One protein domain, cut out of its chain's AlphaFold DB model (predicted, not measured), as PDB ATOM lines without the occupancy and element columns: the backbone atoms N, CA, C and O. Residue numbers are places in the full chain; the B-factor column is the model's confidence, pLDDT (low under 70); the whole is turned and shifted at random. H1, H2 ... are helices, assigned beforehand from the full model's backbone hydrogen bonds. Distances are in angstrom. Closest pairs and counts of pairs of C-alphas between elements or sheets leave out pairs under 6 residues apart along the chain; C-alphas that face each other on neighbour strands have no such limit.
ATOM      1  N   PRO A  17     -60.122 -37.555  44.915       80.88
ATOM      2  CA  PRO A  17     -59.399 -37.198  46.140       80.88
ATOM      3  C   PRO A  17     -57.924 -36.846  45.928       80.88
ATOM      4  O   PRO A  17     -57.395 -35.964  46.606       80.88
ATOM      5  N   LEU A  18     -57.252 -37.497  44.976       78.50
ATOM      6  CA  LEU A  18     -55.875 -37.161  44.640       78.50
ATOM      7  C   LEU A  18     -55.728 -35.726  44.109       78.50
ATOM      8  O   LEU A  18     -54.722 -35.077  44.394       78.50
ATOM      9  N   VAL A  19     -56.717 -35.212  43.372       83.62
ATOM     10  CA  VAL A  19     -56.710 -33.820  42.896       83.62
ATOM     11  C   VAL A  19     -56.704 -32.855  44.083       83.62
ATOM     12  O   VAL A  19     -55.905 -31.923  44.096       83.62
ATOM     13  N   ASP A  20     -57.524 -33.119  45.100       81.81
ATOM     14  CA  ASP A  20     -57.617 -32.289  46.307       81.81
ATOM     15  C   ASP A  20     -56.339 -32.361  47.160       81.81
ATOM     16  O   ASP A  20     -55.873 -31.350  47.698       81.81
ATOM     17  N   LEU A  21     -55.727 -33.547  47.255       83.56
ATOM     18  CA  LEU A  21     -54.439 -33.740  47.931       83.56
ATOM     19  C   LEU A  21     -53.310 -33.000  47.206       83.56
ATOM     20  O   LEU A  21     -52.497 -32.334  47.849       83.56
ATOM     21  N   LEU A  22     -53.272 -33.084  45.873       85.31
ATOM     22  CA  LEU A  22     -52.290 -32.378  45.054       85.31
ATOM     23  C   LEU A  22     -52.472 -30.859  45.153       85.31
ATOM     24  O   LEU A  22     -51.490 -30.140  45.314       85.31
ATOM     25  N   GLN A  23     -53.716 -30.381  45.094       88.00
ATOM     26  CA  GLN A  23     -54.071 -28.981  45.315       88.00
ATOM     27  C   GLN A  23     -53.541 -28.493  46.665       88.00
ATOM     28  O   GLN A  23     -52.781 -27.530  46.697       88.00
ATOM     29  N   SER A  24     -53.861 -29.203  47.752       86.25
ATOM     30  CA  SER A  24     -53.420 -28.845  49.108       86.25
ATOM     31  C   SER A  24     -51.894 -28.801  49.224       86.25
ATOM     32  O   SER A  24     -51.343 -27.869  49.803       86.25
ATOM     33  N   TYR A  25     -51.197 -29.774  48.630       85.50
ATOM     34  CA  TYR A  25     -49.734 -29.817  48.625       85.50
ATOM     35  C   TYR A  25     -49.116 -28.635  47.864       85.50
ATOM     36  O   TYR A  25     -48.169 -28.007  48.340       85.50
ATOM     37  N   ILE A  26     -49.651 -28.307  46.685       89.25
ATOM     38  CA  ILE A  26     -49.170 -27.173  45.892       89.25
ATOM     39  C   ILE A  26     -49.466 -25.852  46.610       89.25
ATOM     40  O   ILE A  26     -48.604 -24.978  46.621       89.25
ATOM     41  N   ASP A  27     -50.632 -25.721  47.243       88.38
ATOM     42  CA  ASP A  27     -51.025 -24.535  48.015       88.38
ATOM     43  C   ASP A  27     -50.134 -24.334  49.257       88.38
ATOM     44  O   ASP A  27     -49.729 -23.206  49.558       88.38
ATOM     45  N   GLU A  28     -49.748 -25.416  49.941       87.38
ATOM     46  CA  GLU A  28     -48.773 -25.377  51.040       87.38
ATOM     47  C   GLU A  28     -47.408 -24.884  50.536       87.38
ATOM     48  O   GLU A  28     -46.804 -23.979  51.121       87.38
ATOM     49  N   LYS A  29     -46.933 -25.429  49.408       87.25
ATOM     50  CA  LYS A  29     -45.657 -25.019  48.804       87.25
ATOM     51  C   LYS A  29     -45.679 -23.593  48.281       87.25
ATOM     52  O   LYS A  29     -44.699 -22.867  48.453       87.25
ATOM     53  N   GLU A  30     -46.799 -23.154  47.726       89.31
ATOM     54  CA  GLU A  30     -47.016 -21.761  47.359       89.31
ATOM     55  C   GLU A  30     -46.929 -20.847  48.588       89.31
ATOM     56  O   GLU A  30     -46.218 -19.839  48.558       89.31
ATOM     57  N   SER A  31     -47.577 -21.237  49.689       86.31
ATOM     58  CA  SER A  31     -47.570 -20.492  50.951       86.31
ATOM     59  C   SER A  31     -46.163 -20.391  51.551       86.31
ATOM     60  O   SER A  31     -45.753 -19.319  52.004       86.31
ATOM     61  N   GLU A  32     -45.360 -21.461  51.508       86.75
ATOM     62  CA  GLU A  32     -43.949 -21.439  51.937       86.75
ATOM     63  C   GLU A  32     -43.129 -20.381  51.173       86.75
ATOM     64  O   GLU A  32     -42.360 -19.613  51.774       86.75
ATOM     65  N   VAL A  33     -43.315 -20.298  49.851       88.12
ATOM     66  CA  VAL A  33     -42.658 -19.292  49.003       88.12
ATOM     67  C   VAL A  33     -43.178 -17.891  49.305       88.12
ATOM     68  O   VAL A  33     -42.380 -16.966  49.476       88.12
ATOM     69  N   ALA A  34     -44.494 -17.735  49.437       86.31
ATOM     70  CA  ALA A  34     -45.155 -16.487  49.790       86.31
ATOM     71  C   ALA A  34     -44.605 -15.900  51.105       86.31
ATOM     72  O   ALA A  34     -44.176 -14.742  51.152       86.31
ATOM     73  N   TYR A  35     -44.499 -16.718  52.158       84.44
ATOM     74  CA  TYR A  35     -43.893 -16.308  53.427       84.44
ATOM     75  C   TYR A  35     -42.406 -15.976  53.300       84.44
ATOM     76  O   TYR A  35     -41.922 -15.060  53.971       84.44
ATOM     77  N   THR A  36     -41.671 -16.705  52.459       84.94
ATOM     78  CA  THR A  36     -40.246 -16.441  52.225       84.94
ATOM     79  C   THR A  36     -40.038 -15.086  51.550       84.94
ATOM     80  O   THR A  36     -39.126 -14.358  51.933       84.94
ATOM     81  N   ILE A  37     -40.913 -14.707  50.616       83.88
ATOM     82  CA  ILE A  37     -40.892 -13.394  49.958       83.88
ATOM     83  C   ILE A  37     -41.208 -12.273  50.950       83.88
ATOM     84  O   ILE A  37     -40.455 -11.302  51.020       83.88
ATOM     85  N   LEU A  38     -42.262 -12.414  51.761       80.56
ATOM     86  CA  LEU A  38     -42.633 -11.394  52.753       80.56
ATOM     87  C   LEU A  38     -41.557 -11.165  53.818       80.56
ATOM     88  O   LEU A  38     -41.413 -10.058  54.324       80.56
ATOM     89  N   ARG A  39     -40.788 -12.202  54.160       77.56
ATOM     90  CA  ARG A  39     -39.721 -12.140  55.174       77.56
ATOM     91  C   ARG A  39     -38.338 -11.874  54.586       77.56
ATOM     92  O   ARG A  39     -37.354 -11.877  55.324       77.56
ATOM     93  N   ALA A  40     -38.237 -11.709  53.269       75.12
ATOM     94  CA  ALA A  40     -36.953 -11.547  52.607       75.12
ATOM     95  C   ALA A  40     -36.288 -10.213  52.964       75.12
ATOM     96  O   ALA A  40     -35.062 -10.171  53.025       75.12
ATOM     97  N   LEU A  41     -37.056  -9.149  53.218       68.88
ATOM     98  CA  LEU A  41     -36.534  -7.827  53.577       68.88
ATOM     99  C   LEU A  41     -36.920  -7.455  55.020       68.88
ATOM    100  O   LEU A  41     -38.024  -7.791  55.453       68.88
ATOM    101  N   PRO A  42     -36.034  -6.785  55.779       59.72
ATOM    102  CA  PRO A  42     -36.366  -6.267  57.102       59.72
ATOM    103  C   PRO A  42     -37.430  -5.164  56.995       59.72
ATOM    104  O   PRO A  42     -37.328  -4.272  56.155       59.72
ATOM    105  N   LEU A  43     -38.460  -5.233  57.843       56.19
ATOM    106  CA  LEU A  43     -39.517  -4.221  57.917       56.19
ATOM    107  C   LEU A  43     -38.960  -2.913  58.500       56.19
ATOM    108  O   LEU A  43     -38.182  -2.939  59.453       56.19
ATOM    109  N   SER A  44     -39.384  -1.773  57.951       50.56
ATOM    110  CA  SER A  44     -39.137  -0.454  58.548       50.56
ATOM    111  C   SER A  44     -39.818  -0.341  59.916       50.56
ATOM    112  O   SER A  44     -40.941  -0.820  60.075       50.56
ATOM    113  N   GLU A  45     -39.189   0.341  60.880       45.38
ATOM    114  CA  GLU A  45     -39.744   0.586  62.226       45.38
ATOM    115  C   GLU A  45     -41.107   1.314  62.204       45.38
ATOM    116  O   GLU A  45     -41.852   1.236  63.178       45.38
ATOM    117  N   ASN A  46     -41.468   1.955  61.083       44.31
ATOM    118  CA  ASN A  46     -42.746   2.651  60.883       44.31
ATOM    119  C   ASN A  46     -43.746   1.905  59.971       44.31
ATOM    120  O   ASN A  46     -44.825   2.432  59.699       44.31
ATOM    121  N   ALA A  47     -43.420   0.709  59.470       49.00
ATOM    122  CA  ALA A  47     -44.321  -0.043  58.597       49.00
ATOM    123  C   ALA A  47     -45.368  -0.822  59.419       49.00
ATOM    124  O   ALA A  47     -45.010  -1.475  60.404       49.00
ATOM    125  N   PRO A  48     -46.661  -0.828  59.027       47.81
ATOM    126  CA  PRO A  48     -47.639  -1.696  59.666       47.81
ATOM    127  C   PRO A  48     -47.203  -3.152  59.482       47.81
ATOM    128  O   PRO A  48     -46.917  -3.597  58.366       47.81
ATOM    129  N   ASN A  49     -47.136  -3.896  60.589       49.09
ATOM    130  CA  ASN A  49     -46.720  -5.294  60.590       49.09
ATOM    131  C   ASN A  49     -47.832  -6.159  59.970       49.09
ATOM    132  O   ASN A  49     -48.669  -6.729  60.661       49.09
ATOM    133  N   LEU A  50     -47.882  -6.170  58.638       52.47
ATOM    134  CA  LEU A  50     -48.884  -6.870  57.832       52.47
ATOM    135  C   LEU A  50     -48.481  -8.318  57.528       52.47
ATOM    136  O   LEU A  50     -49.106  -8.942  56.677       52.47
ATOM    137  N   THR A  51     -47.431  -8.861  58.157       53.28
ATOM    138  CA  THR A  51     -47.084 -10.274  57.968       53.28
ATOM    139  C   THR A  51     -48.141 -11.139  58.652       53.28
ATOM    140  O   THR A  51     -48.221 -11.098  59.884       53.28
ATOM    141  N   PRO A  52     -48.941 -11.917  57.905       54.09
ATOM    142  CA  PRO A  52     -49.927 -12.793  58.517       54.09
ATOM    143  C   PRO A  52     -49.236 -13.856  59.389       54.09
ATOM    144  O   PRO A  52     -48.097 -14.263  59.121       54.09
ATOM    145  N   GLU A  53     -49.913 -14.301  60.452       53.56
ATOM    146  CA  GLU A  53     -49.454 -15.434  61.263       53.56
ATOM    147  C   GLU A  53     -49.294 -16.679  60.377       53.56
ATOM    148  O   GLU A  53     -50.027 -16.859  59.406       53.56
ATOM    149  N   ARG A  54     -48.328 -17.551  60.709       53.56
ATOM    150  CA  ARG A  54     -47.923 -18.746  59.926       53.56
ATOM    151  C   ARG A  54     -49.020 -19.814  59.743       53.56
ATOM    152  O   ARG A  54     -48.730 -20.894  59.246       53.56
ATOM    153  N   THR A  55     -50.225 -19.538  60.222       50.94
ATOM    154  CA  THR A  55     -51.394 -20.417  60.298       50.94
ATOM    155  C   THR A  55     -52.394 -20.187  59.162       50.94
ATOM    156  O   THR A  55     -53.438 -20.829  59.159       50.94
ATOM    157  N   THR A  56     -52.111 -19.276  58.222       60.06
ATOM    158  CA  THR A  56     -53.026 -18.907  57.130       60.06
ATOM    159  C   THR A  56     -52.446 -19.278  55.768       60.06
ATOM    160  O   THR A  56     -51.304 -18.942  55.473       60.06
ATOM    161  N   ASP A  57     -53.236 -19.949  54.928       71.44
ATOM    162  CA  ASP A  57     -52.845 -20.246  53.546       71.44
ATOM    163  C   ASP A  57     -52.704 -18.928  52.778       71.44
ATOM    164  O   ASP A  57     -53.668 -18.174  52.613       71.44
ATOM    165  N   LEU A  58     -51.478 -18.611  52.356       79.88
ATOM    166  CA  LEU A  58     -51.135 -17.327  51.762       79.88
ATOM    167  C   LEU A  58     -50.809 -17.520  50.286       79.88
ATOM    168  O   LEU A  58     -49.796 -18.123  49.936       79.88
ATOM    169  N   LYS A  59     -51.626 -16.930  49.411       84.62
ATOM    170  CA  LYS A  59     -51.355 -16.953  47.973       84.62
ATOM    171  C   LYS A  59     -50.114 -16.140  47.636       84.62
ATOM    172  O   LYS A  59     -49.861 -15.070  48.201       84.62
ATOM    173  N   LEU A  60     -49.363 -16.616  46.649       85.19
ATOM    174  CA  LEU A  60     -48.157 -15.951  46.180       85.19
ATOM    175  C   LEU A  60     -48.474 -14.556  45.637       85.19
ATOM    176  O   LEU A  60     -47.752 -13.610  45.938       85.19
ATOM    177  N   SER A  61     -49.568 -14.410  44.888       83.19
ATOM    178  CA  SER A  61     -50.018 -13.119  44.356       83.19
ATOM    179  C   SER A  61     -50.240 -12.081  45.462       83.19
ATOM    180  O   SER A  61     -49.715 -10.968  45.368       83.19
ATOM    181  N   ASP A  62     -50.922 -12.467  46.542       83.12
ATOM    182  CA  ASP A  62     -51.181 -11.616  47.707       83.12
ATOM    183  C   ASP A  62     -49.874 -11.236  48.409       83.12
ATOM    184  O   ASP A  62     -49.660 -10.076  48.771       83.12
ATOM    185  N   ALA A  63     -48.944 -12.186  48.533       83.38
ATOM    186  CA  ALA A  63     -47.622 -11.941  49.094       83.38
ATOM    187  C   ALA A  63     -46.815 -10.935  48.263       83.38
ATOM    188  O   ALA A  63     -46.184 -10.039  48.824       83.38
ATOM    189  N   VAL A  64     -46.866 -11.022  46.928       82.56
ATOM    190  CA  VAL A  64     -46.227 -10.040  46.037       82.56
ATOM    191  C   VAL A  64     -46.868  -8.656  46.181       82.56
ATOM    192  O   VAL A  64     -46.164  -7.641  46.156       82.56
ATOM    193  N   GLU A  65     -48.188  -8.577  46.346       80.31
ATOM    194  CA  GLU A  65     -48.881  -7.306  46.568       80.31
ATOM    195  C   GLU A  65     -48.551  -6.680  47.922       80.31
ATOM    196  O   GLU A  65     -48.275  -5.480  47.988       80.31
ATOM    197  N   VAL A  66     -48.541  -7.469  48.995       78.62
ATOM    198  CA  VAL A  66     -48.167  -7.004  50.336       78.62
ATOM    199  C   VAL A  66     -46.697  -6.592  50.359       78.62
ATOM    200  O   VAL A  66     -46.395  -5.499  50.827       78.62
ATOM    201  N   PHE A  67     -45.803  -7.371  49.743       75.12
ATOM    202  CA  PHE A  67     -44.400  -6.997  49.543       75.12
ATOM    203  C   PHE A  67     -44.260  -5.674  48.771       75.12
ATOM    204  O   PHE A  67     -43.398  -4.850  49.073       75.12
ATOM    205  N   THR A  68     -45.132  -5.434  47.785       72.50
ATOM    206  CA  THR A  68     -45.180  -4.159  47.055       72.50
ATOM    207  C   THR A  68     -45.641  -3.011  47.956       72.50
ATOM    208  O   THR A  68     -45.079  -1.923  47.886       72.50
ATOM    209  N   LYS A  69     -46.658  -3.223  48.797       72.44
ATOM    210  CA  LYS A  69     -47.201  -2.186  49.689       72.44
ATOM    211  C   LYS A  69     -46.234  -1.852  50.832       72.44
ATOM    212  O   LYS A  69     -46.006  -0.678  51.089       72.44
ATOM    213  N   GLN A  70     -45.622  -2.856  51.460       69.19
ATOM    214  CA  GLN A  70     -44.711  -2.688  52.603       69.19
ATOM    215  C   GLN A  70     -43.441  -1.903  52.260       69.19
ATOM    216  O   GLN A  70     -42.946  -1.156  53.094       69.19
ATOM    217  N   ASN A  71     -42.928  -2.041  51.036       60.44
ATOM    218  CA  ASN A  71     -41.689  -1.380  50.626       60.44
ATOM    219  C   ASN A  71     -41.900   0.010  49.987       60.44
ATOM    220  O   ASN A  71     -40.915   0.690  49.715       60.44
ATOM    221  N   TYR A  72     -43.148   0.433  49.714       60.62
ATOM    222  CA  TYR A  72     -43.437   1.660  48.941       60.62
ATOM    223  C   TYR A  72     -44.645   2.486  49.424       60.62
ATOM    224  O   TYR A  72     -45.117   3.354  48.684       60.62
ATOM    225  N   GLN A  73     -45.171   2.252  50.630       49.72
ATOM    226  CA  GLN A  73     -46.127   3.182  51.243       49.72
ATOM    227  C   GLN A  73     -45.407   4.511  51.554       49.72
ATOM    228  O   GLN A  73     -44.400   4.521  52.250       49.72
ATOM    229  N   ASP A  74     -45.918   5.607  50.985       46.47
ATOM    230  CA  ASP A  74     -45.519   7.016  51.183       46.47
ATOM    231  C   ASP A  74     -44.302   7.585  50.433       46.47
ATOM    232  O   ASP A  74     -43.838   8.677  50.744       46.47
ATOM    233  N   GLY A  75     -43.858   6.952  49.343       46.88
ATOM    234  CA  GLY A  75     -42.998   7.626  48.352       46.88
ATOM    235  C   GLY A  75     -41.562   7.943  48.799       46.88
ATOM    236  O   GLY A  75     -40.783   8.407  47.968       46.88
ATOM    237  N   ASP A  76     -41.196   7.619  50.039       48.38
ATOM    238  CA  ASP A  76     -39.822   7.634  50.539       48.38
ATOM    239  C   ASP A  76     -39.348   6.193  50.810       48.38
ATOM    240  O   ASP A  76     -40.028   5.441  51.517       48.38
ATOM    241  N   PRO A  77     -38.198   5.757  50.258       51.69
ATOM    242  CA  PRO A  77     -37.644   4.439  50.541       51.69
ATOM    243  C   PRO A  77     -37.195   4.367  52.008       51.69
ATOM    244  O   PRO A  77     -36.245   5.029  52.421       51.69
ATOM    245  N   SER A  78     -37.881   3.562  52.813       49.44
ATOM    246  CA  SER A  78     -37.538   3.321  54.220       49.44
ATOM    247  C   SER A  78     -36.499   2.193  54.366       49.44
ATOM    248  O   SER A  78     -36.494   1.281  53.541       49.44
ATOM    249  N   PRO A  79     -35.750   2.152  55.487       50.19
ATOM    250  CA  PRO A  79     -34.391   2.678  55.650       50.19
ATOM    251  C   PRO A  79     -33.328   1.947  54.797       50.19
ATOM    252  O   PRO A  79     -33.584   0.925  54.173       50.19
ATOM    253  N   ALA A  80     -32.107   2.487  54.782       59.50
ATOM    254  CA  ALA A  80     -30.963   2.032  53.988       59.50
ATOM    255  C   ALA A  80     -30.554   0.561  54.241       59.50
ATOM    256  O   ALA A  80     -29.628   0.286  55.002       59.50
ATOM    257  N   ILE A  81     -31.216  -0.387  53.570       66.25
ATOM    258  CA  ILE A  81     -30.747  -1.772  53.439       66.25
ATOM    259  C   ILE A  81     -29.438  -1.737  52.647       66.25
ATOM    260  O   ILE A  81     -29.374  -1.136  51.567       66.25
ATOM    261  N   SER A  82     -28.387  -2.369  53.173       70.69
ATOM    262  CA  SER A  82     -27.106  -2.438  52.469       70.69
ATOM    263  C   SER A  82     -27.236  -3.243  51.170       70.69
ATOM    264  O   SER A  82     -28.050  -4.162  51.051       70.69
ATOM    265  N   LEU A  83     -26.397  -2.942  50.174       73.00
ATOM    266  CA  LEU A  83     -26.391  -3.687  48.909       73.00
ATOM    267  C   LEU A  83     -26.110  -5.193  49.124       73.00
ATOM    268  O   LEU A  83     -26.603  -6.029  48.366       73.00
ATOM    269  N   GLU A  84     -25.344  -5.549  50.158       76.25
ATOM    270  CA  GLU A  84     -25.043  -6.940  50.521       76.25
ATOM    271  C   GLU A  84     -26.270  -7.678  51.074       76.25
ATOM    272  O   GLU A  84     -26.575  -8.784  50.619       76.25
ATOM    273  N   GLU A  85     -27.018  -7.056  51.988       77.12
ATOM    274  CA  GLU A  85     -28.268  -7.609  52.527       77.12
ATOM    275  C   GLU A  85     -29.336  -7.731  51.437       77.12
ATOM    276  O   GLU A  85     -29.977  -8.775  51.320       77.12
ATOM    277  N   TRP A  86     -29.453  -6.724  50.565       80.12
ATOM    278  CA  TRP A  86     -30.337  -6.764  49.402       80.12
ATOM    279  C   TRP A  86     -30.034  -7.960  48.487       80.12
ATOM    280  O   TRP A  86     -30.929  -8.727  48.119       80.12
ATOM    281  N   ASN A  87     -28.758  -8.164  48.145       81.38
ATOM    282  CA  ASN A  87     -28.331  -9.285  47.307       81.38
ATOM    283  C   ASN A  87     -28.584 -10.643  47.985       81.38
ATOM    284  O   ASN A  87     -28.980 -11.601  47.312       81.38
ATOM    285  N   ALA A  88     -28.410 -10.740  49.308       82.50
ATOM    286  CA  ALA A  88     -28.732 -11.946  50.070       82.50
ATOM    287  C   ALA A  88     -30.242 -12.254  50.057       82.50
ATOM    288  O   ALA A  88     -30.632 -13.412  49.880       82.50
ATOM    289  N   SER A  89     -31.092 -11.233  50.173       82.31
ATOM    290  CA  SER A  89     -32.552 -11.354  50.093       82.31
ATOM    291  C   SER A  89     -33.029 -11.774  48.704       82.31
ATOM    292  O   SER A  89     -33.820 -12.710  48.586       82.31
ATOM    293  N   VAL A  90     -32.486 -11.171  47.642       84.06
ATOM    294  CA  VAL A  90     -32.757 -11.581  46.251       84.06
ATOM    295  C   VAL A  90     -32.340 -13.034  46.015       84.06
ATOM    296  O   VAL A  90     -33.077 -13.788  45.380       84.06
ATOM    297  N   LYS A  91     -31.196 -13.468  46.560       86.38
ATOM    298  CA  LYS A  91     -30.757 -14.868  46.470       86.38
ATOM    299  C   LYS A  91     -31.745 -15.819  47.153       86.38
ATOM    300  O   LYS A  91     -32.081 -16.841  46.564       86.38
ATOM    301  N   ARG A  92     -32.254 -15.475  48.344       86.00
ATOM    302  CA  ARG A  92     -33.277 -16.273  49.051       86.00
ATOM    303  C   ARG A  92     -34.586 -16.361  48.267       86.00
ATOM    304  O   ARG A  92     -35.131 -17.453  48.142       86.00
ATOM    305  N   ILE A  93     -35.052 -15.244  47.704       87.75
ATOM    306  CA  ILE A  93     -36.252 -15.207  46.853       87.75
ATOM    307  C   ILE A  93     -36.057 -16.096  45.618       87.75
ATOM    308  O   ILE A  93     -36.924 -16.908  45.313       87.75
ATOM    309  N   ASN A  94     -34.908 -15.999  44.941       88.44
ATOM    310  CA  ASN A  94     -34.594 -16.848  43.789       88.44
ATOM    311  C   ASN A  94     -34.606 -18.340  44.150       88.44
ATOM    312  O   ASN A  94     -35.190 -19.127  43.414       88.44
ATOM    313  N   THR A  95     -34.004 -18.734  45.275       89.75
ATOM    314  CA  THR A  95     -34.018 -20.133  45.737       89.75
ATOM    315  C   THR A  95     -35.433 -20.623  46.049       89.75
ATOM    316  O   THR A  95     -35.779 -21.736  45.668       89.75
ATOM    317  N   ALA A  96     -36.267 -19.798  46.690       88.69
ATOM    318  CA  ALA A  96     -37.653 -20.158  46.988       88.69
ATOM    319  C   ALA A  96     -38.493 -20.325  45.712       88.69
ATOM    320  O   ALA A  96     -39.199 -21.318  45.559       88.69
ATOM    321  N   LEU A  97     -38.366 -19.390  44.763       91.06
ATOM    322  CA  LEU A  97     -39.034 -19.481  43.463       91.06
ATOM    323  C   LEU A  97     -38.590 -20.730  42.693       91.06
ATOM    324  O   LEU A  97     -39.436 -21.428  42.145       91.06
ATOM    325  N   TRP A  98     -37.291 -21.043  42.691       93.31
ATOM    326  CA  TRP A  98     -36.766 -22.260  42.070       93.31
ATOM    327  C   TRP A  98     -37.326 -23.533  42.702       93.31
ATOM    328  O   TRP A  98     -37.814 -24.388  41.973       93.31
ATOM    329  N   SER A  99     -37.352 -23.621  44.034       89.94
ATOM    330  CA  SER A  99     -37.927 -24.772  44.741       89.94
ATOM    331  C   SER A  99     -39.388 -25.022  44.353       89.94
ATOM    332  O   SER A  99     -39.813 -26.173  44.251       89.94
ATOM    333  N   TYR A 100     -40.162 -23.963  44.107       92.44
ATOM    334  CA  TYR A 100     -41.553 -24.101  43.683       92.44
ATOM    335  C   TYR A 100     -41.690 -24.473  42.202       92.44
ATOM    336  O   TYR A 100     -42.511 -25.323  41.863       92.44
ATOM    337  N   VAL A 101     -40.837 -23.929  41.323       92.44
ATOM    338  CA  VAL A 101     -40.741 -24.375  39.918       92.44
ATOM    339  C   VAL A 101     -40.401 -25.869  39.838       92.44
ATOM    340  O   VAL A 101     -41.062 -26.592  39.095       92.44
ATOM    341  N   GLU A 102     -39.426 -26.335  40.622       91.31
ATOM    342  CA  GLU A 102     -39.021 -27.747  40.696       91.31
ATOM    343  C   GLU A 102     -40.145 -28.638  41.237       91.31
ATOM    344  O   GLU A 102     -40.360 -29.737  40.733       91.31
ATOM    345  N   THR A 103     -40.908 -28.149  42.218       90.19
ATOM    346  CA  THR A 103     -42.082 -28.862  42.746       90.19
ATOM    347  C   THR A 103     -43.117 -29.091  41.642       90.19
ATOM    348  O   THR A 103     -43.563 -30.218  41.435       90.19
ATOM    349  N   ILE A 104     -43.458 -28.042  40.886       90.38
ATOM    350  CA  ILE A 104     -44.401 -28.137  39.762       90.38
ATOM    351  C   ILE A 104     -43.869 -29.088  38.678       90.38
ATOM    352  O   ILE A 104     -44.627 -29.896  38.143       90.38
ATOM    353  N   GLU A 105     -42.577 -29.015  38.350       91.38
ATOM    354  CA  GLU A 105     -41.935 -29.920  37.387       91.38
ATOM    355  C   GLU A 105     -42.009 -31.388  37.828       91.38
ATOM    356  O   GLU A 105     -42.328 -32.267  37.018       91.38
ATOM    357  N   GLY A 106     -41.771 -31.643  39.117       87.62
ATOM    358  CA  GLY A 106     -41.931 -32.952  39.742       87.62
ATOM    359  C   GLY A 106     -43.358 -33.476  39.598       87.62
ATOM    360  O   GLY A 106     -43.547 -34.583  39.105       87.62
ATOM    361  N   CYS A 107     -44.366 -32.655  39.913       88.69
ATOM    362  CA  CYS A 107     -45.775 -33.026  39.752       88.69
ATOM    363  C   CYS A 107     -46.140 -33.361  38.295       88.69
ATOM    364  O   CYS A 107     -46.863 -34.325  38.049       88.69
ATOM    365  N   ILE A 108     -45.637 -32.593  37.320       90.56
ATOM    366  CA  ILE A 108     -45.862 -32.867  35.890       90.56
ATOM    367  C   ILE A 108     -45.232 -34.207  35.494       90.56
ATOM    368  O   ILE A 108     -45.861 -35.000  34.796       90.56
ATOM    369  N   SER A 109     -43.988 -34.448  35.905       88.12
ATOM    370  CA  SER A 109     -43.255 -35.668  35.554       88.12
ATOM    371  C   SER A 109     -43.907 -36.909  36.163       88.12
ATOM    372  O   SER A 109     -44.131 -37.886  35.453       88.12
ATOM    373  N   GLU A 110     -44.279 -36.830  37.438       84.94
ATOM    374  CA  GLU A 110     -44.947 -37.901  38.177       84.94
ATOM    375  C   GLU A 110     -46.315 -38.245  37.568       84.94
ATOM    376  O   GLU A 110     -46.599 -39.414  37.322       84.94
ATOM    377  N   LEU A 111     -47.132 -37.240  37.221       87.81
ATOM    378  CA  LEU A 111     -48.437 -37.455  36.584       87.81
ATOM    379  C   LEU A 111     -48.325 -38.330  35.329       87.81
ATOM    380  O   LEU A 111     -49.097 -39.270  35.150       87.81
ATOM    381  N   PHE A 112     -47.383 -38.014  34.438       87.62
ATOM    382  CA  PHE A 112     -47.249 -38.757  33.186       87.62
ATOM    383  C   PHE A 112     -46.553 -40.106  33.367       87.62
ATOM    384  O   PHE A 112     -46.890 -41.037  32.643       87.62
ATOM    385  N   GLN A 113     -45.667 -40.252  34.357       85.06
ATOM    386  CA  GLN A 113     -45.125 -41.562  34.732       85.06
ATOM    387  C   GLN A 113     -46.220 -42.492  35.265       85.06
ATOM    388  O   GLN A 113     -46.277 -43.655  34.869       85.06
ATOM    389  N   GLN A 114     -47.132 -41.979  36.094       81.25
ATOM    390  CA  GLN A 114     -48.284 -42.742  36.574       81.25
ATOM    391  C   GLN A 114     -49.256 -43.076  35.447       81.25
ATOM    392  O   GLN A 114     -49.715 -44.209  35.358       81.25
ATOM    393  N   LEU A 115     -49.541 -42.132  34.545       83.44
ATOM    394  CA  LEU A 115     -50.393 -42.406  33.385       83.44
ATOM    395  C   LEU A 115     -49.812 -43.474  32.458       83.44
ATOM    396  O   LEU A 115     -50.573 -44.290  31.949       83.44
ATOM    397  N   ASP A 116     -48.493 -43.489  32.266       80.25
ATOM    398  CA  ASP A 116     -47.809 -44.538  31.504       80.25
ATOM    399  C   ASP A 116     -47.775 -45.886  32.259       80.25
ATOM    400  O   ASP A 116     -47.608 -46.934  31.638       80.25
ATOM    401  N   ALA A 117     -47.935 -45.884  33.588       79.88
ATOM    402  CA  ALA A 117     -48.041 -47.095  34.405       79.88
ATOM    403  C   ALA A 117     -49.476 -47.648  34.496       79.88
ATOM    404  O   ALA A 117     -49.660 -48.836  34.770       79.88
ATOM    405  N   ILE A 118     -50.494 -46.810  34.275       79.75
ATOM    406  CA  ILE A 118     -51.903 -47.213  34.292       79.75
ATOM    407  C   ILE A 118     -52.234 -47.975  33.008       79.75
ATOM    408  O   ILE A 118     -52.336 -47.400  31.922       79.75
ATOM    409  N   GLY A 119     -52.460 -49.280  33.159       73.69
ATOM    410  CA  GLY A 119     -52.869 -50.152  32.066       73.69
ATOM    411  C   GLY A 119     -54.227 -49.771  31.469       73.69
ATOM    412  O   GLY A 119     -55.089 -49.182  32.132       73.69
ATOM    413  N   LEU A 120     -54.426 -50.135  30.199       81.38
ATOM    414  CA  LEU A 120     -55.662 -49.886  29.443       81.38
ATOM    415  C   LEU A 120     -56.922 -50.384  30.157       81.38
ATOM    416  O   LEU A 120     -57.994 -49.812  29.983       81.38
ATOM    417  N   GLU A 121     -56.810 -51.433  30.969       74.56
ATOM    418  CA  GLU A 121     -57.918 -52.002  31.733       74.56
ATOM    419  C   GLU A 121     -58.539 -51.032  32.753       74.56
ATOM    420  O   GLU A 121     -59.656 -51.271  33.209       74.56
ATOM    421  N   GLN A 122     -57.847 -49.940  33.095       78.88
ATOM    422  CA  GLN A 122     -58.324 -48.902  34.016       78.88
ATOM    423  C   GLN A 122     -58.720 -47.602  33.302       78.88
ATOM    424  O   GLN A 122     -59.062 -46.610  33.948       78.88
ATOM    425  N   TRP A 123     -58.673 -47.560  31.969       84.38
ATOM    426  CA  TRP A 123     -59.025 -46.355  31.229       84.38
ATOM    427  C   TRP A 123     -60.542 -46.174  31.217       84.38
ATOM    428  O   TRP A 123     -61.275 -46.871  30.526       84.38
ATOM    429  N   HIS A 124     -61.022 -45.200  31.985       81.06
ATOM    430  CA  HIS A 124     -62.435 -44.839  32.062       81.06
ATOM    431  C   HIS A 124     -62.624 -43.318  32.016       81.06
ATOM    432  O   HIS A 124     -61.692 -42.543  32.231       81.06
ATOM    433  N   THR A 125     -63.861 -42.860  31.817       84.31
ATOM    434  CA  THR A 125     -64.201 -41.426  31.727       84.31
ATOM    435  C   THR A 125     -63.703 -40.601  32.909       84.31
ATOM    436  O   THR A 125     -63.199 -39.496  32.706       84.31
ATOM    437  N   ARG A 126     -63.750 -41.154  34.128       85.25
ATOM    438  CA  ARG A 126     -63.234 -40.466  35.323       85.25
ATOM    439  C   ARG A 126     -61.719 -40.226  35.280       85.25
ATOM    440  O   ARG A 126     -61.277 -39.195  35.766       85.25
ATOM    441  N   LEU A 127     -60.931 -41.102  34.645       86.56
ATOM    442  CA  LEU A 127     -59.478 -40.947  34.531       86.56
ATOM    443  C   LEU A 127     -59.162 -39.701  33.700       86.56
ATOM    444  O   LEU A 127     -58.411 -38.833  34.127       86.56
ATOM    445  N   ALA A 128     -59.809 -39.562  32.539       88.19
ATOM    446  CA  ALA A 128     -59.638 -38.392  31.684       88.19
ATOM    447  C   ALA A 128     -60.083 -37.086  32.370       88.19
ATOM    448  O   ALA A 128     -59.461 -36.041  32.160       88.19
ATOM    449  N   GLN A 129     -61.130 -37.141  33.201       89.81
ATOM    450  CA  GLN A 129     -61.569 -36.000  34.012       89.81
ATOM    451  C   GLN A 129     -60.505 -35.608  35.041       89.81
ATOM    452  O   GLN A 129     -60.094 -34.452  35.055       89.81
ATOM    453  N   VAL A 130     -60.003 -36.564  35.830       89.00
ATOM    454  CA  VAL A 130     -58.952 -36.335  36.837       89.00
ATOM    455  C   VAL A 130     -57.694 -35.747  36.197       89.00
ATOM    456  O   VAL A 130     -57.195 -34.718  36.644       89.00
ATOM    457  N   VAL A 131     -57.226 -36.324  35.087       91.06
ATOM    458  CA  VAL A 131     -56.050 -35.822  34.351       91.06
ATOM    459  C   VAL A 131     -56.265 -34.398  33.841       91.06
ATOM    460  O   VAL A 131     -55.345 -33.580  33.882       91.06
ATOM    461  N   THR A 132     -57.473 -34.079  33.370       93.50
ATOM    462  CA  THR A 132     -57.814 -32.724  32.917       93.50
ATOM    463  C   THR A 132     -57.803 -31.740  34.086       93.50
ATOM    464  O   THR A 132     -57.160 -30.698  33.972       93.50
ATOM    465  N   SER A 133     -58.398 -32.101  35.226       92.31
ATOM    466  CA  SER A 133     -58.384 -31.280  36.443       92.31
ATOM    467  C   SER A 133     -56.964 -31.008  36.943       92.31
ATOM    468  O   SER A 133     -56.626 -29.860  37.221       92.31
ATOM    469  N   ILE A 134     -56.101 -32.030  36.988       91.62
ATOM    470  CA  ILE A 134     -54.692 -31.869  37.384       91.62
ATOM    471  C   ILE A 134     -53.952 -30.967  36.389       91.62
ATOM    472  O   ILE A 134     -53.208 -30.070  36.789       91.62
ATOM    473  N   LYS A 135     -54.165 -31.159  35.081       94.31
ATOM    474  CA  LYS A 135     -53.555 -30.314  34.046       94.31
ATOM    475  C   LYS A 135     -53.998 -28.855  34.178       94.31
ATOM    476  O   LYS A 135     -53.170 -27.961  33.989       94.31
ATOM    477  N   ASP A 136     -55.268 -28.597  34.473       94.25
ATOM    478  CA  ASP A 136     -55.801 -27.242  34.629       94.25
ATOM    479  C   ASP A 136     -55.270 -26.577  35.902       94.25
ATOM    480  O   ASP A 136     -54.793 -25.443  35.830       94.25
ATOM    481  N   LEU A 137     -55.218 -27.315  37.016       93.19
ATOM    482  CA  LEU A 137     -54.577 -26.888  38.260       93.19
ATOM    483  C   LEU A 137     -53.114 -26.476  38.035       93.19
ATOM    484  O   LEU A 137     -52.736 -25.333  38.301       93.19
ATOM    485  N   LEU A 138     -52.289 -27.377  37.493       93.81
ATOM    486  CA  LEU A 138     -50.865 -27.113  37.268       93.81
ATOM    487  C   LEU A 138     -50.648 -25.954  36.285       93.81
ATOM    488  O   LEU A 138     -49.739 -25.146  36.472       93.81
ATOM    489  N   SER A 139     -51.495 -25.840  35.257       93.88
ATOM    490  CA  SER A 139     -51.437 -24.723  34.306       93.88
ATOM    491  C   SER A 139     -51.712 -23.389  34.994       93.88
ATOM    492  O   SER A 139     -50.935 -22.452  34.817       93.88
ATOM    493  N   HIS A 140     -52.762 -23.319  35.814       93.19
ATOM    494  CA  HIS A 140     -53.118 -22.101  36.536       93.19
ATOM    495  C   HIS A 140     -52.005 -21.675  37.504       93.19
ATOM    496  O   HIS A 140     -51.593 -20.516  37.497       93.19
ATOM    497  N   LYS A 141     -51.425 -22.623  38.250       92.12
ATOM    498  CA  LYS A 141     -50.321 -22.353  39.187       92.12
ATOM    499  C   LYS A 141     -49.050 -21.867  38.492       92.12
ATOM    500  O   LYS A 141     -48.383 -20.963  38.993       92.12
ATOM    501  N   MET A 142     -48.722 -22.410  37.317       93.81
ATOM    502  CA  MET A 142     -47.605 -21.906  36.505       93.81
ATOM    503  C   MET A 142     -47.857 -20.489  35.978       93.81
ATOM    504  O   MET A 142     -46.925 -19.682  35.937       93.81
ATOM    505  N   GLU A 143     -49.092 -20.175  35.578       92.25
ATOM    506  CA  GLU A 143     -49.480 -18.835  35.119       92.25
ATOM    507  C   GLU A 143     -49.390 -17.804  36.252       92.25
ATOM    508  O   GLU A 143     -48.767 -16.750  36.069       92.25
ATOM    509  N   ASP A 144     -49.906 -18.139  37.434       89.50
ATOM    510  CA  ASP A 144     -49.848 -17.296  38.633       89.50
ATOM    511  C   ASP A 144     -48.402 -17.070  39.097       89.50
ATOM    512  O   ASP A 144     -48.005 -15.944  39.424       89.50
ATOM    513  N   LEU A 145     -47.568 -18.113  39.056       91.75
ATOM    514  CA  LEU A 145     -46.145 -18.011  39.369       91.75
ATOM    515  C   LEU A 145     -45.402 -17.140  38.349       91.75
ATOM    516  O   LEU A 145     -44.619 -16.270  38.732       91.75
ATOM    517  N   ALA A 146     -45.664 -17.312  37.052       90.06
ATOM    518  CA  ALA A 146     -45.061 -16.486  36.009       90.06
ATOM    519  C   ALA A 146     -45.460 -15.008  36.150       90.06
ATOM    520  O   ALA A 146     -44.619 -14.119  35.962       90.06
ATOM    521  N   TRP A 147     -46.720 -14.731  36.500       91.50
ATOM    522  CA  TRP A 147     -47.189 -13.383  36.815       91.50
ATOM    523  C   TRP A 147     -46.462 -12.814  38.038       91.50
ATOM    524  O   TRP A 147     -45.914 -11.709  37.970       91.50
ATOM    525  N   SER A 148     -46.370 -13.601  39.110       89.25
ATOM    526  CA  SER A 148     -45.723 -13.220  40.368       89.25
ATOM    527  C   SER A 148     -44.237 -12.918  40.178       89.25
ATOM    528  O   SER A 148     -43.765 -11.880  40.636       89.25
ATOM    529  N   ILE A 149     -43.509 -13.736  39.409       89.25
ATOM    530  CA  ILE A 149     -42.099 -13.504  39.055       89.25
ATOM    531  C   ILE A 149     -41.936 -12.189  38.289       89.25
ATOM    532  O   ILE A 149     -41.086 -11.370  38.638       89.25
ATOM    533  N   ARG A 150     -42.763 -11.942  37.262       87.69
ATOM    534  CA  ARG A 150     -42.704 -10.690  36.482       87.69
ATOM    535  C   ARG A 150     -42.982  -9.471  37.357       87.69
ATOM    536  O   ARG A 150     -42.345  -8.433  37.185       87.69
ATOM    537  N   ARG A 151     -43.935  -9.584  38.282       85.75
ATOM    538  CA  ARG A 151     -44.313  -8.498  39.185       85.75
ATOM    539  C   ARG A 151     -43.239  -8.244  40.244       85.75
ATOM    540  O   ARG A 151     -42.880  -7.085  40.443       85.75
ATOM    541  N   LEU A 152     -42.684  -9.292  40.854       85.94
ATOM    542  CA  LEU A 152     -41.568  -9.211  41.802       85.94
ATOM    543  C   LEU A 152     -40.327  -8.603  41.162       85.94
ATOM    544  O   LEU A 152     -39.727  -7.709  41.748       85.94
ATOM    545  N   GLU A 153     -39.980  -9.008  39.940       85.38
ATOM    546  CA  GLU A 153     -38.850  -8.456  39.185       85.38
ATOM    547  C   GLU A 153     -38.944  -6.925  39.061       85.38
ATOM    548  O   GLU A 153     -37.959  -6.217  39.268       85.38
ATOM    549  N   ILE A 154     -40.139  -6.386  38.783       83.12
ATOM    550  CA  ILE A 154     -40.367  -4.932  38.710       83.12
ATOM    551  C   ILE A 154     -40.101  -4.263  40.066       83.12
ATOM    552  O   ILE A 154     -39.486  -3.195  40.106       83.12
ATOM    553  N   GLN A 155     -40.547  -4.866  41.171       79.94
ATOM    554  CA  GLN A 155     -40.393  -4.278  42.508       79.94
ATOM    555  C   GLN A 155     -38.969  -4.390  43.042       79.94
ATOM    556  O   GLN A 155     -38.450  -3.437  43.620       79.94
ATOM    557  N   LEU A 156     -38.306  -5.519  42.796       80.88
ATOM    558  CA  LEU A 156     -36.907  -5.713  43.149       80.88
ATOM    559  C   LEU A 156     -36.007  -4.746  42.363       80.88
ATOM    560  O   LEU A 156     -35.048  -4.205  42.908       80.88
ATOM    561  N   ARG A 157     -36.342  -4.426  41.106       79.69
ATOM    562  CA  ARG A 157     -35.615  -3.389  40.348       79.69
ATOM    563  C   ARG A 157     -35.719  -2.014  40.982       79.69
ATOM    564  O   ARG A 157     -34.710  -1.319  41.067       79.69
ATOM    565  N   LYS A 158     -36.910  -1.637  41.442       74.75
ATOM    566  CA  LYS A 158     -37.113  -0.372  42.156       74.75
ATOM    567  C   LYS A 158     -36.356  -0.347  43.493       74.75
ATOM    568  O   LYS A 158     -35.755   0.671  43.812       74.75
ATOM    569  N   GLY A 159     -36.301  -1.474  44.208       73.12
ATOM    570  CA  GLY A 159     -35.652  -1.555  45.523       73.12
ATOM    571  C   GLY A 159     -34.133  -1.468  45.416       73.12
ATOM    572  O   GLY A 159     -33.499  -0.691  46.119       73.12
ATOM    573  N   ARG A 160     -33.550  -2.152  44.423       74.25
ATOM    574  CA  ARG A 160     -32.119  -2.039  44.112       74.25
ATOM    575  C   ARG A 160     -31.704  -0.607  43.758       74.25
ATOM    576  O   ARG A 160     -30.644  -0.163  44.184       74.25
ATOM    577  N   GLN A 161     -32.533   0.114  42.998       72.62
ATOM    578  CA  GLN A 161     -32.279   1.521  42.656       72.62
ATOM    579  C   GLN A 161     -32.299   2.443  43.880       72.62
ATOM    580  O   GLN A 161     -31.626   3.467  43.856       72.62
ATOM    581  N   ALA A 162     -33.042   2.087  44.932       68.19
ATOM    582  CA  ALA A 162     -33.067   2.826  46.191       68.19
ATOM    583  C   ALA A 162     -31.853   2.515  47.093       68.19
ATOM    584  O   ALA A 162     -31.393   3.400  47.810       68.19
ATOM    585  N   CYS A 163     -31.297   1.298  47.030       66.50
ATOM    586  CA  CYS A 163     -30.084   0.910  47.768       66.50
ATOM    587  C   CYS A 163     -28.775   1.456  47.151       66.50
ATOM    588  O   CYS A 163     -27.751   1.518  47.830       66.50
ATOM    589  N   GLU A 164     -28.774   1.845  45.870       66.75
ATOM    590  CA  GLU A 164     -27.617   2.442  45.181       66.75
ATOM    591  C   GLU A 164     -27.633   3.988  45.341       66.75
ATOM    592  O   GLU A 164     -28.460   4.678  44.750       66.75
ATOM    593  N   ALA A 165     -26.730   4.553  46.158       56.62
ATOM    594  CA  ALA A 165     -26.691   5.988  46.506       56.62
ATOM    595  C   ALA A 165     -26.495   6.948  45.294       56.62
ATOM    596  O   ALA A 165     -25.840   6.591  44.309       56.62
ATOM    597  N   PRO A 166     -26.978   8.212  45.360       53.62
ATOM    598  CA  PRO A 166     -27.083   9.119  44.213       53.62
ATOM    599  C   PRO A 166     -25.782   9.883  43.906       53.62
ATOM    600  O   PRO A 166     -25.791  11.106  43.871       53.62
ATOM    601  N   ASN A 167     -24.657   9.202  43.668       50.03
ATOM    602  CA  ASN A 167     -23.412   9.879  43.275       50.03
ATOM    603  C   ASN A 167     -22.586   9.061  42.268       50.03
ATOM    604  O   ASN A 167     -21.778   8.225  42.657       50.03
ATOM    605  N   SER A 168     -22.782   9.322  40.966       49.38
ATOM    606  CA  SER A 168     -21.749   9.353  39.900       49.38
ATOM    607  C   SER A 168     -22.349   9.178  38.491       49.38
ATOM    608  O   SER A 168     -23.356   8.504  38.292       49.38
ATOM    609  N   LEU A 169     -21.681   9.736  37.474       51.19
ATOM    610  CA  LEU A 169     -21.994   9.592  36.038       51.19
ATOM    611  C   LEU A 169     -21.968   8.131  35.522       51.19
ATOM    612  O   LEU A 169     -22.456   7.864  34.423       51.19
ATOM    613  N   GLN A 170     -21.475   7.172  36.318       53.12
ATOM    614  CA  GLN A 170     -21.601   5.732  36.053       53.12
ATOM    615  C   GLN A 170     -23.061   5.242  36.094       53.12
ATOM    616  O   GLN A 170     -23.369   4.247  35.438       53.12
ATOM    617  N   LEU A 171     -23.976   5.973  36.750       53.25
ATOM    618  CA  LEU A 171     -25.409   5.653  36.814       53.25
ATOM    619  C   LEU A 171     -26.107   5.616  35.451       53.25
ATOM    620  O   LEU A 171     -27.089   4.900  35.307       53.25
ATOM    621  N   LEU A 172     -25.650   6.366  34.443       52.62
ATOM    622  CA  LEU A 172     -26.285   6.345  33.117       52.62
ATOM    623  C   LEU A 172     -25.968   5.049  32.358       52.62
ATOM    624  O   LEU A 172     -26.867   4.452  31.769       52.62
ATOM    625  N   TRP A 173     -24.726   4.565  32.436       50.53
ATOM    626  CA  TRP A 173     -24.324   3.293  31.829       50.53
ATOM    627  C   TRP A 173     -24.853   2.089  32.612       50.53
ATOM    628  O   TRP A 173     -25.305   1.118  31.999       50.53
ATOM    629  N   THR A 174     -24.892   2.163  33.948       51.69
ATOM    630  CA  THR A 174     -25.500   1.105  34.759       51.69
ATOM    631  C   THR A 174     -27.021   1.075  34.590       51.69
ATOM    632  O   THR A 174     -27.539  -0.009  34.347       51.69
ATOM    633  N   LYS A 175     -27.736   2.217  34.535       51.56
ATOM    634  CA  LYS A 175     -29.179   2.291  34.190       51.56
ATOM    635  C   LYS A 175     -29.516   1.664  32.841       51.56
ATOM    636  O   LYS A 175     -30.525   0.969  32.745       51.56
ATOM    637  N   VAL A 176     -28.672   1.858  31.826       50.50
ATOM    638  CA  VAL A 176     -28.831   1.158  30.544       50.50
ATOM    639  C   VAL A 176     -28.583  -0.339  30.737       50.50
ATOM    640  O   VAL A 176     -29.442  -1.125  30.361       50.50
ATOM    641  N   SER A 177     -27.510  -0.761  31.414       49.97
ATOM    642  CA  SER A 177     -27.251  -2.187  31.697       49.97
ATOM    643  C   SER A 177     -28.338  -2.873  32.549       49.97
ATOM    644  O   SER A 177     -28.581  -4.066  32.384       49.97
ATOM    645  N   TYR A 178     -29.044  -2.130  33.411       51.97
ATOM    646  CA  TYR A 178     -30.126  -2.617  34.278       51.97
ATOM    647  C   TYR A 178     -31.440  -2.857  33.530       51.97
ATOM    648  O   TYR A 178     -32.251  -3.672  33.962       51.97
ATOM    649  N   LEU A 179     -31.643  -2.209  32.380       51.81
ATOM    650  CA  LEU A 179     -32.716  -2.587  31.457       51.81
ATOM    651  C   LEU A 179     -32.433  -3.956  30.812       51.81
ATOM    652  O   LEU A 179     -33.369  -4.679  30.471       51.81
ATOM    653  N   TRP A 180     -31.152  -4.332  30.709       52.41
ATOM    654  CA  TRP A 180     -30.673  -5.551  30.055       52.41
ATOM    655  C   TRP A 180     -30.177  -6.644  31.007       52.41
ATOM    656  O   TRP A 180     -29.734  -7.668  30.496       52.41
ATOM    657  N   ASN A 181     -30.293  -6.508  32.334       62.41
ATOM    658  CA  ASN A 181     -29.910  -7.525  33.329       62.41
ATOM    659  C   ASN A 181     -31.078  -7.802  34.291       62.41
ATOM    660  O   ASN A 181     -31.629  -6.883  34.885       62.41
ATOM    661  N   SER A 182     -31.481  -9.071  34.406       72.44
ATOM    662  CA  SER A 182     -32.573  -9.500  35.298       72.44
ATOM    663  C   SER A 182     -32.060  -9.640  36.732       72.44
ATOM    664  O   SER A 182     -30.924 -10.076  36.912       72.44
ATOM    665  N   ILE A 183     -32.862  -9.263  37.731       79.25
ATOM    666  CA  ILE A 183     -32.517  -9.409  39.157       79.25
ATOM    667  C   ILE A 183     -32.872 -10.812  39.645       79.25
ATOM    668  O   ILE A 183     -32.074 -11.468  40.317       79.25
ATOM    669  N   LEU A 184     -34.055 -11.286  39.271       83.44
ATOM    670  CA  LEU A 184     -34.426 -12.683  39.361       83.44
ATOM    671  C   LEU A 184     -33.781 -13.465  38.223       83.44
ATOM    672  O   LEU A 184     -33.489 -12.927  37.148       83.44
ATOM    673  N   ASP A 185     -33.568 -14.751  38.456       84.38
ATOM    674  CA  ASP A 185     -32.961 -15.627  37.468       84.38
ATOM    675  C   ASP A 185     -33.818 -15.713  36.186       84.38
ATOM    676  O   ASP A 185     -35.006 -16.044  36.211       84.38
ATOM    677  N   ARG A 186     -33.204 -15.431  35.029       80.25
ATOM    678  CA  ARG A 186     -33.873 -15.444  33.716       80.25
ATOM    679  C   ARG A 186     -34.372 -16.822  33.331       80.25
ATOM    680  O   ARG A 186     -35.329 -16.927  32.559       80.25
ATOM    681  N   SER A 187     -33.723 -17.871  33.835       87.44
ATOM    682  CA  SER A 187     -34.136 -19.226  33.514       87.44
ATOM    683  C   SER A 187     -35.439 -19.632  34.191       87.44
ATOM    684  O   SER A 187     -36.077 -20.522  33.645       87.44
ATOM    685  N   LEU A 188     -35.914 -18.963  35.252       88.25
ATOM    686  CA  LEU A 188     -37.195 -19.294  35.901       88.25
ATOM    687  C   LEU A 188     -38.375 -19.225  34.919       88.25
ATOM    688  O   LEU A 188     -39.104 -20.195  34.730       88.25
ATOM    689  N   LEU A 189     -38.519 -18.096  34.214       88.94
ATOM    690  CA  LEU A 189     -39.580 -17.926  33.214       88.94
ATOM    691  C   LEU A 189     -39.394 -18.861  32.013       88.94
ATOM    692  O   LEU A 189     -40.375 -19.320  31.430       88.94
ATOM    693  N   SER A 190     -38.144 -19.154  31.642       88.94
ATOM    694  CA  SER A 190     -37.863 -20.114  30.574       88.94
ATOM    695  C   SER A 190     -38.223 -21.548  30.971       88.94
ATOM    696  O   SER A 190     -38.687 -22.280  30.102       88.94
ATOM    697  N   HIS A 191     -38.002 -21.958  32.223       90.56
ATOM    698  CA  HIS A 191     -38.349 -23.295  32.714       90.56
ATOM    699  C   HIS A 191     -39.856 -23.434  32.876       90.56
ATOM    700  O   HIS A 191     -40.414 -24.397  32.373       90.56
ATOM    701  N   LEU A 192     -40.543 -22.425  33.418       90.81
ATOM    702  CA  LEU A 192     -42.009 -22.431  33.473       90.81
ATOM    703  C   LEU A 192     -42.644 -22.568  32.092       90.81
ATOM    704  O   LEU A 192     -43.566 -23.358  31.908       90.81
ATOM    705  N   LYS A 193     -42.104 -21.862  31.092       91.75
ATOM    706  CA  LYS A 193     -42.559 -22.006  29.707       91.75
ATOM    707  C   LYS A 193     -42.332 -23.427  29.173       91.75
ATOM    708  O   LYS A 193     -43.240 -23.988  28.567       91.75
ATOM    709  N   LYS A 194     -41.154 -24.018  29.414       92.88
ATOM    710  CA  LYS A 194     -40.856 -25.409  29.026       92.88
ATOM    711  C   LYS A 194     -41.789 -26.404  29.719       92.88
ATOM    712  O   LYS A 194     -42.322 -27.282  29.050       92.88
ATOM    713  N   ASN A 195     -42.043 -26.230  31.014       92.56
ATOM    714  CA  ASN A 195     -42.925 -27.089  31.804       92.56
ATOM    715  C   ASN A 195     -44.374 -26.996  31.306       92.56
ATOM    716  O   ASN A 195     -45.037 -28.016  31.135       92.56
ATOM    717  N   GLN A 196     -44.843 -25.794  30.958       93.00
ATOM    718  CA  GLN A 196     -46.158 -25.592  30.346       93.00
ATOM    719  C   GLN A 196     -46.258 -26.245  28.955       93.00
ATOM    720  O   GLN A 196     -47.261 -26.891  28.639       93.00
ATOM    721  N   GLU A 197     -45.222 -26.116  28.119       93.81
ATOM    722  CA  GLU A 197     -45.143 -26.783  26.812       93.81
ATOM    723  C   GLU A 197     -45.125 -28.314  26.957       93.81
ATOM    724  O   GLU A 197     -45.844 -29.006  26.228       93.81
ATOM    725  N   GLN A 198     -44.372 -28.847  27.924       93.88
ATOM    726  CA  GLN A 198     -44.313 -30.273  28.248       93.88
ATOM    727  C   GLN A 198     -45.667 -30.801  28.727       93.88
ATOM    728  O   GLN A 198     -46.159 -31.776  28.155       93.88
ATOM    729  N   LEU A 199     -46.294 -30.142  29.709       94.38
ATOM    730  CA  LEU A 199     -47.614 -30.507  30.228       94.38
ATOM    731  C   LEU A 199     -48.645 -30.561  29.099       94.38
ATOM    732  O   LEU A 199     -49.348 -31.556  28.942       94.38
ATOM    733  N   ARG A 200     -48.692 -29.522  28.254       94.75
ATOM    734  CA  ARG A 200     -49.620 -29.457  27.118       94.75
ATOM    735  C   ARG A 200     -49.336 -30.538  26.077       94.75
ATOM    736  O   ARG A 200     -50.271 -31.151  25.567       94.75
ATOM    737  N   SER A 201     -48.068 -30.761  25.741       94.69
ATOM    738  CA  SER A 201     -47.644 -31.769  24.764       94.69
ATOM    739  C   SER A 201     -48.025 -33.183  25.211       94.69
ATOM    740  O   SER A 201     -48.678 -33.907  24.459       94.69
ATOM    741  N   GLN A 202     -47.684 -33.558  26.445       93.38
ATOM    742  CA  GLN A 202     -47.985 -34.882  26.990       93.38
ATOM    743  C   GLN A 202     -49.488 -35.085  27.217       93.38
ATOM    744  O   GLN A 202     -50.027 -36.116  26.816       93.38
ATOM    745  N   TYR A 203     -50.199 -34.072  27.724       95.00
ATOM    746  CA  TYR A 203     -51.660 -34.106  27.845       95.00
ATOM    747  C   TYR A 203     -52.338 -34.332  26.488       95.00
ATOM    748  O   TYR A 203     -53.201 -35.196  26.358       95.00
ATOM    749  N   ASN A 204     -51.922 -33.607  25.444       94.12
ATOM    750  CA  ASN A 204     -52.486 -33.780  24.106       94.12
ATOM    751  C   ASN A 204     -52.228 -35.187  23.548       94.12
ATOM    752  O   ASN A 204     -53.130 -35.770  22.948       94.12
ATOM    753  N   LYS A 205     -51.026 -35.745  23.760       91.44
ATOM    754  CA  LYS A 205     -50.704 -37.127  23.367       91.44
ATOM    755  C   LYS A 205     -51.600 -38.135  24.084       91.44
ATOM    756  O   LYS A 205     -52.152 -39.018  23.429       91.44
ATOM    757  N   PHE A 206     -51.774 -37.983  25.396       90.81
ATOM    758  CA  PHE A 206     -52.679 -38.817  26.183       90.81
ATOM    759  C   PHE A 206     -54.121 -38.709  25.674       90.81
ATOM    760  O   PHE A 206     -54.726 -39.719  25.327       90.81
ATOM    761  N   MET A 207     -54.653 -37.494  25.515       92.12
ATOM    762  CA  MET A 207     -56.027 -37.285  25.050       92.12
ATOM    763  C   MET A 207     -56.267 -37.816  23.634       92.12
ATOM    764  O   MET A 207     -57.361 -38.290  23.335       92.12
ATOM    765  N   GLN A 208     -55.265 -37.766  22.754       91.56
ATOM    766  CA  GLN A 208     -55.355 -38.377  21.430       91.56
ATOM    767  C   GLN A 208     -55.476 -39.905  21.525       91.56
ATOM    768  O   GLN A 208     -56.364 -40.477  20.893       91.56
ATOM    769  N   ARG A 209     -54.635 -40.554  22.343       89.81
ATOM    770  CA  ARG A 209     -54.717 -42.002  22.609       89.81
ATOM    771  C   ARG A 209     -56.055 -42.378  23.240       89.81
ATOM    772  O   ARG A 209     -56.697 -43.317  22.789       89.81
ATOM    773  N   TYR A 210     -56.507 -41.606  24.225       91.31
ATOM    774  CA  TYR A 210     -57.773 -41.819  24.923       91.31
ATOM    775  C   TYR A 210     -58.991 -41.690  23.994       91.31
ATOM    776  O   TYR A 210     -59.917 -42.489  24.059       91.31
ATOM    777  N   ARG A 211     -58.987 -40.734  23.055       91.31
ATOM    778  CA  ARG A 211     -60.037 -40.658  22.021       91.31
ATOM    779  C   ARG A 211     -60.028 -41.880  21.105       91.31
ATOM    780  O   ARG A 211     -61.095 -42.389  20.782       91.31
ATOM    781  N   GLY A 212     -58.842 -42.342  20.706       90.44
ATOM    782  CA  GLY A 212     -58.693 -43.575  19.933       90.44
ATOM    783  C   GLY A 212     -59.230 -44.794  20.684       90.44
ATOM    784  O   GLY A 212     -59.977 -45.585  20.118       90.44
TER     785      GLY A 212
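What this domain is: This is residues 17 to 212 of the 642 residues of an uncharacterized protein of Parachlamydiaceae bacterium (UniProt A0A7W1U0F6). A long helical hairpin, H3 and H4, makes the core of an elongated helix bundle, with H1 and the short H2 packed on one side of it and H6 on the opposite side. H1 packs on both H3 and H4, H2 on H1 and H4, and the short H5 lies off the bundle near H4. The printed part has 196 residues with six named helices, H1 to H6 in chain order, and no named strand; the class is all helix. It is loose, with a radius of gyration of the C-alphas of 20.6 A, and spans 71 by 40 by 22 A.

How they stand to each other: Begin with the hub, H4, residues 125 to 163, which touches four helices. It forms a helical hairpin with H3, residues 83 to 117; the closest C-alphas, those of Leu 83 and Cys 163, are 6.0 A apart, at a shallow tilt of 11 degrees, opposite ways. Next look at H6, residues 186 to 212: it touches H4, closest at the C-alphas of Ala 146 and Leu 189, 6.3 A, and runs the opposite way. H3 touches H6 with residues 97 to 112 alone, closest at the C-alphas of Glu 105 and Asn 195, 6.3 A. H1, residues 17 to 38, touches H3, closest at the C-alphas of Val 33 and Ala 96, 5.5 A, opposite ways at a shallow tilt of 10 degrees. H1 touches H4 with residues 19 to 23 alone, closest at the C-alphas of Val 19 and Ile 134, 6.2 A. H2, residues 60 to 70, touches H1 at the C-alphas of Ala 34 and Leu 60, their closest, 4.7 A. H2 also touches H4, closest at the C-alphas of Ser 61 and Ser 148, 5.9 A. H5, residues 170 to 179, touches no helix, but H4 and H5 are near each other. H1, H2, H3, H4 and H6 form a bundle, helices running side by side; H1 and H6 are apart. Every O i to N i+4 pair is within hydrogen-bond range in H1, H2, H3, H4 and H5; in H6, 22 of 23 are.

Where its parts are: Find C-alpha 17 at (-59.399, -37.198, 46.140), where H1 begins its 31.5 A. H2 measures 15.1 A and H3 50.6 A. From C-alpha 125 at (-64.201, -41.426, 31.727), H4 runs 56.7 A. H5 measures 14.6 A. H6 runs 40.0 A to C-alpha 212 at (-58.693, -43.575, 19.933).

The domain as a whole: The C-alphas farthest apart, those of Glu 121 and Asn 167, are 71.8 A apart. The printed part has no cut. The links from H1 to H2 and from H2 to H3 are long, 21 and 12 residues. The model's pLDDT is under 70 in residues 41 to 56, 70 to 81 and 162 to 181.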